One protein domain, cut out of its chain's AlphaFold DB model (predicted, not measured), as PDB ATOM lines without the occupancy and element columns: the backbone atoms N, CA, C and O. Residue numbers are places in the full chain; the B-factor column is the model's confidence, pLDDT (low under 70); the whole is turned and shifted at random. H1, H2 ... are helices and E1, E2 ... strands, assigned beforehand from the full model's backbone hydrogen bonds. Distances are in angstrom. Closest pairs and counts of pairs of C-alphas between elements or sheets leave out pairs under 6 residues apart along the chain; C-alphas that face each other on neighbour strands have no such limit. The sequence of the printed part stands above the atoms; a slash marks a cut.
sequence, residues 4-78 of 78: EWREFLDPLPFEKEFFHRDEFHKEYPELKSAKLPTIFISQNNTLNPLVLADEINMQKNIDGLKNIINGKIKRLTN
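This is residues 4 to 78 of the 78 residues of an uncharacterized protein of Candidatus Roizmanbacteria bacterium CG22_combo_CG10-13_8_21_14_all_38_20 (UniProt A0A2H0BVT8). Picture a two-stranded hairpin, E1 and E2, in the middle, with two helices that run side by side, H1 and H4, at one end of the domain and the short helix H2 at the other. A long link without a named element, residues 10 to 20, spans the way from H1 to H2, and the small helix H3 sits in the turn between E2 and H4; the helices are loosely set, since no two of them touch. The printed part has 75 residues, with four named helices and two named strands in the order H1, H2, E1, E2, H3, H4; the sheet, order E1 - E2, is antiparallel, and the class is mixed, helices and strands. The whole is compact, with a radius of gyration of the C-alphas of 12.7 A, and rounded, spanning 30 by 29 by 20 A.

Begin with H1, residues 4 to 9, and look across to H4, residues 62 to 76: they are close but not clearly touching, and their closest C-alphas, those of Phe 8 and Lys 66, are 7.4 A apart. They run the same way at a shallow tilt of 7 degrees. Going on, you reach H2, residues 21 to 27, which is apart from both H1 and H4. Next comes the hairpin of E1, residues 39 to 43, and E2, residues 46 to 51, antiparallel with 144 degrees between their directions. Look there for N 41 and O 48, 2.8 A apart, and N 46 and O 43, 3.0 A apart, both within hydrogen-bond range. E2 and H4 have 4 pairs of C-alphas within 8 A, the closest being those of Leu 50 and Lys 72 at 7.1 A, while E1 is apart from H4. H3, residues 53 to 57, is close to H4 but not clearly touching, with the C-alphas of Ile 56 and Leu 65 closest at 6.6 A. In H1, H2 and H3 every O i to N i+4 pair is within hydrogen-bond range; in H4, 10 of 11 are.

Find C-alpha 4 at (458.047, 387.876, 386.222), where H1 begins; it measures 8.9 A from first to last C-alpha. H2 covers 10.2 A. E1 starts at C-alpha 39, (461.628, 375.701, 398.537), and extends 13.1 A, and E2 extends 15.2 A. H3 measures 6.0 A. H4 is the longest helix at 21.5 A, ending at C-alpha 76, (464.967, 365.376, 389.444).

The C-alphas farthest apart are those of Asp 22 and Asn 78, at 34.1 A. The printed part has no cut. The links from H1 to H2 and from H2 to E1 are long, with 11 residues each; the other three are tight. The mean pLDDT of the printed part is 92.1, and residue 78, the chain's last, is the one printed residue under 70.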
ATOM      1  N   GLU A   4     456.892 388.624 386.725       90.81
ATOM      2  CA  GLU A   4     458.047 387.876 386.222       90.81
ATOM      3  C   GLU A   4     458.311 386.544 386.960       90.81
ATOM      4  O   GLU A   4     458.867 385.595 386.410       90.81
ATOM      5  N   TRP A   5     457.929 386.468 388.239       90.56
ATOM      6  CA  TRP A   5     458.049 385.248 389.033       90.56
ATOM      7  C   TRP A   5     456.910 384.274 388.738       90.56
ATOM      8  O   TRP A   5     457.140 383.073 388.648       90.56
ATOM      9  N   ARG A   6     455.693 384.791 388.531       89.94
ATOM     10  CA  ARG A   6     454.552 383.983 388.094       89.94
ATOM     11  C   ARG A   6     454.811 383.381 386.709       89.94
ATOM     12  O   ARG A   6     454.708 382.173 386.566       89.94
ATOM     13  N   GLU A   7     455.254 384.193 385.749       93.19
ATOM     14  CA  GLU A   7     455.587 383.753 384.383       93.19
ATOM     15  C   GLU A   7     456.638 382.635 384.357       93.19
ATOM     16  O   GLU A   7     456.587 381.749 383.509       93.19
ATOM     17  N   PHE A   8     457.584 382.655 385.298       93.38
ATOM     18  CA  PHE A   8     458.565 381.586 385.456       93.38
ATOM     19  C   PHE A   8     457.953 380.296 386.014       93.38
ATOM     20  O   PHE A   8     458.302 379.201 385.576       93.38
ATOM     21  N   LEU A   9     457.076 380.420 387.008       92.31
ATOM     22  CA  LEU A   9     456.508 379.279 387.705       92.31
ATOM     23  C   LEU A   9     455.429 378.580 386.880       92.31
ATOM     24  O   LEU A   9     455.453 377.357 386.800       92.31
ATOM     25  N   ASP A  10     454.501 379.322 386.278       92.25
ATOM     26  CA  ASP A  10     453.327 378.798 385.566       92.25
ATOM     27  C   ASP A  10     453.617 377.605 384.630       92.25
ATOM     28  O   ASP A  10     452.912 376.601 384.745       92.25
ATOM     29  N   PRO A  11     454.660 377.621 383.772       93.50
ATOM     30  CA  PRO A  11     454.948 376.496 382.878       93.50
ATOM     31  C   PRO A  11     455.564 375.268 383.571       93.50
ATOM     32  O   PRO A  11     455.708 374.225 382.931       93.50
ATOM     33  N   LEU A  12     455.968 375.352 384.844       91.50
ATOM     34  CA  LEU A  12     456.573 374.220 385.551       91.50
ATOM     35  C   LEU A  12     455.529 373.121 385.822       91.50
ATOM     36  O   LEU A  12     454.471 373.436 386.376       91.50
ATOM     37  N   PRO A  13     455.841 371.837 385.560       90.25
ATOM     38  CA  PRO A  13     454.905 370.709 385.656       90.25
ATOM     39  C   PRO A  13     454.680 370.227 387.103       90.25
ATOM     40  O   PRO A  13     454.507 369.038 387.352       90.25
ATOM     41  N   PHE A  14     454.722 371.142 388.069       90.62
ATOM     42  CA  PHE A  14     454.533 370.861 389.489       90.62
ATOM     43  C   PHE A  14     453.339 371.644 390.015       90.62
ATOM     44  O   PHE A  14     453.130 372.794 389.621       90.62
ATOM     45  N   GLU A  15     452.595 371.063 390.945       91.94
ATOM     46  CA  GLU A  15     451.707 371.841 391.801       91.94
ATOM     47  C   GLU A  15     452.541 372.738 392.725       91.94
ATOM     48  O   GLU A  15     453.671 372.401 393.089       91.94
ATOM     49  N   LYS A  16     452.031 373.935 393.028       92.00
ATOM     50  CA  LYS A  16     452.791 374.973 393.728       92.00
ATOM     51  C   LYS A  16     451.948 375.537 394.849       92.00
ATOM     52  O   LYS A  16     450.897 376.121 394.599       92.00
ATOM     53  N   GLU A  17     452.484 375.457 396.051       93.56
ATOM     54  CA  GLU A  17     451.894 376.063 397.232       93.56
ATOM     55  C   GLU A  17     452.858 377.090 397.816       93.56
ATOM     56  O   GLU A  17     454.080 376.914 397.809       93.56
ATOM     57  N   PHE A  18     452.297 378.191 398.307       92.75
ATOM     58  CA  PHE A  18     453.047 379.259 398.950       92.75
ATOM     59  C   PHE A  18     452.521 379.421 400.359       92.75
ATOM     60  O   PHE A  18     451.347 379.724 400.545       92.75
ATOM     61  N   PHE A  19     453.414 379.269 401.325       93.38
ATOM     62  CA  PHE A  19     453.096 379.442 402.730       93.38
ATOM     63  C   PHE A  19     453.846 380.641 403.291       93.38
ATOM     64  O   PHE A  19     455.051 380.811 403.060       93.38
ATOM     65  N   HIS A  20     453.157 381.450 404.089       92.50
ATOM     66  CA  HIS A  20     453.846 382.284 405.063       92.50
ATOM     67  C   HIS A  20     454.481 381.396 406.140       92.50
ATOM     68  O   HIS A  20     454.056 380.267 406.372       92.50
ATOM     69  N   ARG A  21     455.518 381.900 406.821       91.25
ATOM     70  CA  ARG A  21     456.266 381.139 407.840       91.25
ATOM     71  C   ARG A  21     455.350 380.451 408.860       91.25
ATOM     72  O   ARG A  21     455.564 379.285 409.172       91.25
ATOM     73  N   ASP A  22     454.365 381.174 409.381       93.50
ATOM     74  CA  ASP A  22     453.490 380.658 410.436       93.50
ATOM     75  C   ASP A  22     452.520 379.597 409.905       93.50
ATOM     76  O   ASP A  22     452.277 378.600 410.580       93.50
ATOM     77  N   GLU A  23     452.028 379.769 408.675       95.00
ATOM     78  CA  GLU A  23     451.187 378.783 407.987       95.00
ATOM     79  C   GLU A  23     451.986 377.509 407.702       95.00
ATOM     80  O   GLU A  23     451.528 376.417 408.016       95.00
ATOM     81  N   PHE A  24     453.223 377.645 407.215       94.62
ATOM     82  CA  PHE A  24     454.102 376.508 406.956       94.62
ATOM     83  C   PHE A  24     454.359 375.689 408.224       94.62
ATOM     84  O   PHE A  24     454.247 374.472 408.205       94.62
ATOM     85  N   HIS A  25     454.663 376.344 409.348       93.19
ATOM     86  CA  HIS A  25     454.881 375.646 410.620       93.19
ATOM     87  C   HIS A  25     453.608 375.032 411.211       93.19
ATOM     88  O   HIS A  25     453.710 374.152 412.068       93.19
ATOM     89  N   LYS A  26     452.427 375.521 410.821       94.19
ATOM     90  CA  LYS A  26     451.146 374.952 411.236       94.19
ATOM     91  C   LYS A  26     450.825 373.687 410.440       94.19
ATOM     92  O   LYS A  26     450.407 372.709 411.049       94.19
ATOM     93  N   GLU A  27     451.035 373.716 409.126       93.50
ATOM     94  CA  GLU A  27     450.788 372.572 408.240       93.50
ATOM     95  C   GLU A  27     451.880 371.494 408.357       93.50
ATOM     96  O   GLU A  27     451.571 370.307 408.331       93.50
ATOM     97  N   TYR A  28     453.141 371.897 408.568       92.69
ATOM     98  CA  TYR A  28     454.313 371.012 408.655       92.69
ATOM     99  C   TYR A  28     455.108 371.244 409.957       92.69
ATOM    100  O   TYR A  28     456.244 371.742 409.933       92.69
ATOM    101  N   PRO A  29     454.530 370.931 411.133       92.88
ATOM    102  CA  PRO A  29     455.158 371.185 412.432       92.88
ATOM    103  C   PRO A  29     456.487 370.441 412.634       92.88
ATOM    104  O   PRO A  29     457.361 370.925 413.359       92.88
ATOM    105  N   GLU A  30     456.680 369.298 411.978       92.88
ATOM    106  CA  GLU A  30     457.922 368.522 411.976       92.88
ATOM    107  C   GLU A  30     459.085 369.246 411.279       92.88
ATOM    108  O   GLU A  30     460.249 368.999 411.599       92.88
ATOM    109  N   LEU A  31     458.786 370.199 410.390       92.38
ATOM    110  CA  LEU A  31     459.774 371.005 409.665       92.38
ATOM    111  C   LEU A  31     460.045 372.364 410.324       92.38
ATOM    112  O   LEU A  31     460.721 373.209 409.743       92.38
ATOM    113  N   LYS A  32     459.586 372.587 411.561       89.94
ATOM    114  CA  LYS A  32     459.763 373.863 412.281       89.94
ATOM    115  C   LYS A  32     461.227 374.259 412.523       89.94
ATOM    116  O   LYS A  32     461.524 375.429 412.751       89.94
ATOM    117  N   SER A  33     462.148 373.295 412.497       90.38
ATOM    118  CA  SER A  33     463.594 373.535 412.601       90.38
ATOM    119  C   SER A  33     464.249 373.914 411.267       90.38
ATOM    120  O   SER A  33     465.410 374.331 411.256       90.38
ATOM    121  N   ALA A  34     463.533 373.788 410.145       90.94
ATOM    122  CA  ALA A  34     464.055 374.146 408.838       90.94
ATOM    123  C   ALA A  34     464.319 375.655 408.762       90.94
ATOM    124  O   ALA A  34     463.499 376.489 409.151       90.94
ATOM    125  N   LYS A  35     465.479 376.029 408.214       93.56
ATOM    126  CA  LYS A  35     465.773 377.433 407.931       93.56
ATOM    127  C   LYS A  35     464.863 377.906 406.801       93.56
ATOM    128  O   LYS A  35     464.857 377.310 405.728       93.56
ATOM    129  N   LEU A  36     464.128 378.989 407.021       93.12
ATOM    130  CA  LEU A  36     463.274 379.619 406.011       93.12
ATOM    131  C   LEU A  36     463.871 380.963 405.561       93.12
ATOM    132  O   LEU A  36     464.479 381.644 406.393       93.12
ATOM    133  N   PRO A  37     463.660 381.394 404.301       94.12
ATOM    134  CA  PRO A  37     462.810 380.775 403.270       94.12
ATOM    135  C   PRO A  37     463.428 379.497 402.688       94.12
ATOM    136  O   PRO A  37     464.629 379.449 402.516       94.12
ATOM    137  N   THR A  38     462.642 378.473 402.367       95.75
ATOM    138  CA  THR A  38     463.130 377.261 401.682       95.75
ATOM    139  C   THR A  38     462.071 376.811 400.687       95.75
ATOM    140  O   THR A  38     460.878 376.907 400.971       95.75
ATOM    141  N   ILE A  39     462.504 376.347 399.518       95.44
ATOM    142  CA  ILE A  39     461.628 375.701 398.537       95.44
ATOM    143  C   ILE A  39     461.733 374.203 398.767       95.44
ATOM    144  O   ILE A  39     462.830 373.646 398.707       95.44
ATOM    145  N   PHE A  40     460.600 373.558 399.011       95.25
ATOM    146  CA  PHE A  40     460.503 372.111 399.163       95.25
ATOM    147  C   PHE A  40     459.938 371.481 397.891       95.25
ATOM    148  O   PHE A  40     459.224 372.129 397.127       95.25
ATOM    149  N   ILE A  41     460.264 370.212 397.674       94.06
ATOM    150  CA  ILE A  41     459.646 369.362 396.662       94.06
ATOM    151  C   ILE A  41     458.989 368.176 397.361       94.06
ATOM    152  O   ILE A  41     459.601 367.535 398.216       94.06
ATOM    153  N   SER A  42     457.739 367.890 397.004       92.06
ATOM    154  CA  SER A  42     457.051 366.686 397.465       92.06
ATOM    155  C   SER A  42     457.370 365.533 396.521       92.06
ATOM    156  O   SER A  42     457.105 365.609 395.322       92.06
ATOM    157  N   GLN A  43     457.969 364.472 397.054       88.50
ATOM    158  CA  GLN A  43     458.232 363.231 396.328       88.50
ATOM    159  C   GLN A  43     457.786 362.066 397.204       88.50
ATOM    160  O   GLN A  43     458.186 361.985 398.363       88.50
ATOM    161  N   ASN A  44     456.949 361.172 396.672       86.31
ATOM    162  CA  ASN A  44     456.395 360.037 397.424       86.31
ATOM    163  C   ASN A  44     455.770 360.463 398.765       86.31
ATOM    164  O   ASN A  44     456.029 359.860 399.805       86.31
ATOM    165  N   ASN A  45     454.981 361.540 398.741       84.00
ATOM    166  CA  ASN A  45     454.319 362.099 399.922       84.00
ATOM    167  C   ASN A  45     455.275 362.598 401.026       84.00
ATOM    168  O   ASN A  45     454.867 362.747 402.174       84.00
ATOM    169  N   THR A  46     456.544 362.841 400.683       88.31
ATOM    170  CA  THR A  46     457.570 363.352 401.598       88.31
ATOM    171  C   THR A  46     458.132 364.665 401.069       88.31
ATOM    172  O   THR A  46     458.578 364.742 399.919       88.31
ATOM    173  N   LEU A  47     458.139 365.699 401.913       92.44
ATOM    174  CA  LEU A  47     458.760 366.980 401.596       92.44
ATOM    175  C   LEU A  47     460.272 366.909 401.784       92.44
ATOM    176  O   LEU A  47     460.771 366.696 402.888       92.44
ATOM    177  N   ASN A  48     460.999 367.159 400.702       92.88
ATOM    178  CA  ASN A  48     462.449 367.275 400.709       92.88
ATOM    179  C   ASN A  48     462.848 368.712 400.355       92.88
ATOM    180  O   ASN A  48     462.267 369.300 399.438       92.88
ATOM    181  N   PRO A  49     463.825 369.317 401.047       94.38
ATOM    182  CA  PRO A  49     464.307 370.641 400.685       94.38
ATOM    183  C   PRO A  49     464.959 370.599 399.299       94.38
ATOM    184  O   PRO A  49     465.945 369.898 399.078       94.38
ATOM    185  N   LEU A  50     464.408 371.374 398.366       95.50
ATOM    186  CA  LEU A  50     464.955 371.545 397.028       95.50
ATOM    187  C   LEU A  50     465.964 372.693 397.024       95.50
ATOM    188  O   LEU A  50     467.105 372.501 396.615       95.50
ATOM    189  N   VAL A  51     465.571 373.874 397.505       96.12
ATOM    190  CA  VAL A  51     466.434 375.063 397.582       96.12
ATOM    191  C   VAL A  51     466.418 375.609 399.003       96.12
ATOM    192  O   VAL A  51     465.376 376.059 399.476       96.12
ATOM    193  N   LEU A  52     467.570 375.581 399.670       96.25
ATOM    194  CA  LEU A  52     467.719 376.004 401.064       96.25
ATOM    195  C   LEU A  52     467.745 377.530 401.210       96.25
ATOM    196  O   LEU A  52     468.154 378.246 400.296       96.25
ATOM    197  N   ALA A  53     467.424 378.020 402.408       95.94
ATOM    198  CA  ALA A  53     467.503 379.445 402.752       95.94
ATOM    199  C   ALA A  53     468.838 380.095 402.413       95.94
ATOM    200  O   ALA A  53     468.856 381.187 401.850       95.94
ATOM    201  N   ASP A  54     469.946 379.421 402.709       95.75
ATOM    202  CA  ASP A  54     471.274 379.957 402.426       95.75
ATOM    203  C   ASP A  54     471.478 380.107 400.900       95.75
ATOM    204  O   ASP A  54     471.957 381.142 400.443       95.75
ATOM    205  N   GLU A  55     470.996 379.157 400.088       95.94
ATOM    206  CA  GLU A  55     471.055 379.238 398.621       95.94
ATOM    207  C   GLU A  55     470.179 380.368 398.066       95.94
ATOM    208  O   GLU A  55     470.604 381.062 397.142       95.94
ATOM    209  N   ILE A  56     468.983 380.572 398.630       95.06
ATOM    210  CA  ILE A  56     468.073 381.663 398.245       95.06
ATOM    211  C   ILE A  56     468.694 383.016 398.600       95.06
ATOM    212  O   ILE A  56     468.754 383.905 397.753       95.06
ATOM    213  N   ASN A  57     469.205 383.159 399.824       94.38
ATOM    214  CA  ASN A  57     469.788 384.404 400.328       94.38
ATOM    215  C   ASN A  57     471.091 384.791 399.609       94.38
ATOM    216  O   ASN A  57     471.464 385.962 399.607       94.38
ATOM    217  N   MET A  58     471.779 383.836 398.976       95.62
ATOM    218  CA  MET A  58     472.947 384.109 398.132       95.62
ATOM    219  C   MET A  58     472.589 384.704 396.761       95.62
ATOM    220  O   MET A  58     473.466 385.259 396.092       95.62
ATOM    221  N   GLN A  59     471.332 384.603 396.316       95.62
ATOM    222  CA  GLN A  59     470.933 385.125 395.009       95.62
ATOM    223  C   GLN A  59     470.743 386.640 395.066       95.62
ATOM    224  O   GLN A  59     469.988 387.171 395.877       95.62
ATOM    225  N   LYS A  60     471.413 387.355 394.158       92.12
ATOM    226  CA  LYS A  60     471.358 388.826 394.086       92.12
ATOM    227  C   LYS A  60     470.096 389.349 393.400       92.12
ATOM    228  O   LYS A  60     469.754 390.519 393.546       92.12
ATOM    229  N   ASN A  61     469.449 388.509 392.598       92.62
ATOM    230  CA  ASN A  61     468.288 388.863 391.797       92.62
ATOM    231  C   ASN A  61     467.419 387.630 391.517       92.62
ATOM    232  O   ASN A  61     467.761 386.496 391.860       92.62
ATOM    233  N   ILE A  62     466.274 387.883 390.889       91.00
ATOM    234  CA  ILE A  62     465.295 386.857 390.551       91.00
ATOM    235  C   ILE A  62     465.836 385.857 389.523       91.00
ATOM    236  O   ILE A  62     465.551 384.671 389.640       91.00
ATOM    237  N   ASP A  63     466.674 386.292 388.579       93.88
ATOM    238  CA  ASP A  63     467.273 385.411 387.571       93.88
ATOM    239  C   ASP A  63     468.183 384.352 388.197       93.88
ATOM    240  O   ASP A  63     468.122 383.180 387.827       93.88
ATOM    241  N   GLY A  64     468.979 384.730 389.204       95.00
ATOM    242  CA  GLY A  64     469.774 383.787 389.992       95.00
ATOM    243  C   GLY A  64     468.900 382.717 390.646       95.00
ATOM    244  O   GLY A  64     469.188 381.525 390.537       95.00
ATOM    245  N   LEU A  65     467.771 383.125 391.234       94.19
ATOM    246  CA  LEU A  65     466.811 382.200 391.839       94.19
ATOM    247  C   LEU A  65     466.173 381.254 390.804       94.19
ATOM    248  O   LEU A  65     466.087 380.050 391.043       94.19
ATOM    249  N   LYS A  66     465.779 381.759 389.630       94.88
ATOM    250  CA  LYS A  66     465.252 380.919 388.538       94.88
ATOM    251  C   LYS A  66     466.285 379.892 388.070       94.88
ATOM    252  O   LYS A  66     465.956 378.721 387.883       94.88
ATOM    253  N   ASN A  67     467.544 380.312 387.930       95.44
ATOM    254  CA  ASN A  67     468.635 379.452 387.474       95.44
ATOM    255  C   ASN A  67     468.901 378.287 388.432       95.44
ATOM    256  O   ASN A  67     469.025 377.147 387.977       95.44
ATOM    257  N   ILE A  68     468.944 378.540 389.747       96.12
ATOM    258  CA  ILE A  68     469.151 377.456 390.717       96.12
ATOM    259  C   ILE A  68     467.966 376.486 390.729       96.12
ATOM    260  O   ILE A  68     468.180 375.276 390.747       96.12
ATOM    261  N   ILE A  69     466.730 376.989 390.638       94.94
ATOM    262  CA  ILE A  69     465.526 376.146 390.614       94.94
ATOM    263  C   ILE A  69     465.527 375.251 389.375       94.94
ATOM    264  O   ILE A  69     465.409 374.035 389.510       94.94
ATOM    265  N   ASN A  70     465.751 375.816 388.185       94.44
ATOM    266  CA  ASN A  70     465.841 375.047 386.941       94.44
ATOM    267  C   ASN A  70     466.946 373.988 386.993       94.44
ATOM    268  O   ASN A  70     466.734 372.841 386.597       94.44
ATOM    269  N   GLY A  71     468.120 374.360 387.511       94.81
ATOM    270  CA  GLY A  71     469.246 373.442 387.659       94.81
ATOM    271  C   GLY A  71     468.919 372.248 388.556       94.81
ATOM    272  O   GLY A  71     469.348 371.131 388.262       94.81
ATOM    273  N   LYS A  72     468.136 372.459 389.620       94.19
ATOM    274  CA  LYS A  72     467.719 371.386 390.525       94.19
ATOM    275  C   LYS A  72     466.563 370.561 389.975       94.19
ATOM    276  O   LYS A  72     466.656 369.341 390.014       94.19
ATOM    277  N   ILE A  73     465.544 371.192 389.390       92.12
ATOM    278  CA  ILE A  73     464.425 370.492 388.739       92.12
ATOM    279  C   ILE A  73     464.943 369.542 387.658       92.12
ATOM    280  O   ILE A  73     464.569 368.374 387.643       92.12
ATOM    281  N   LYS A  74     465.874 369.998 386.810       91.12
ATOM    282  CA  LYS A  74     466.456 369.164 385.750       91.12
ATOM    283  C   LYS A  74     467.132 367.896 386.286       91.12
ATOM    284  O   LYS A  74     467.145 366.882 385.599       91.12
ATOM    285  N   ARG A  75     467.697 367.941 387.499       89.06
ATOM    286  CA  ARG A  75     468.316 366.776 388.159       89.06
ATOM    287  C   ARG A  75     467.295 365.808 388.758       89.06
ATOM    288  O   ARG A  75     467.672 364.686 389.050       89.06
ATOM    289  N   LEU A  76     466.052 366.239 388.968       84.69
ATOM    290  CA  LEU A  76     464.967 365.376 389.444       84.69
ATOM    291  C   LEU A  76     464.294 364.606 388.302       84.69
ATOM    292  O   LEU A  76     463.682 363.573 388.547       84.69
ATOM    293  N   THR A  77     464.362 365.134 387.077       73.94
ATOM    294  CA  THR A  77     463.704 364.573 385.885       73.94
ATOM    295  C   THR A  77     464.638 363.766 384.978       73.94
ATOM    296  O   THR A  77     464.179 363.263 383.956       73.94
ATOM    297  N   ASN A  78     465.930 363.697 385.307       55.12
ATOM    298  CA  ASN A  78     466.954 362.909 384.609       55.12
ATOM    299  C   ASN A  78     467.232 361.617 385.374       55.12
ATOM    300  O   ASN A  78     467.479 360.597 384.699       55.12
TER     301      ASN A  78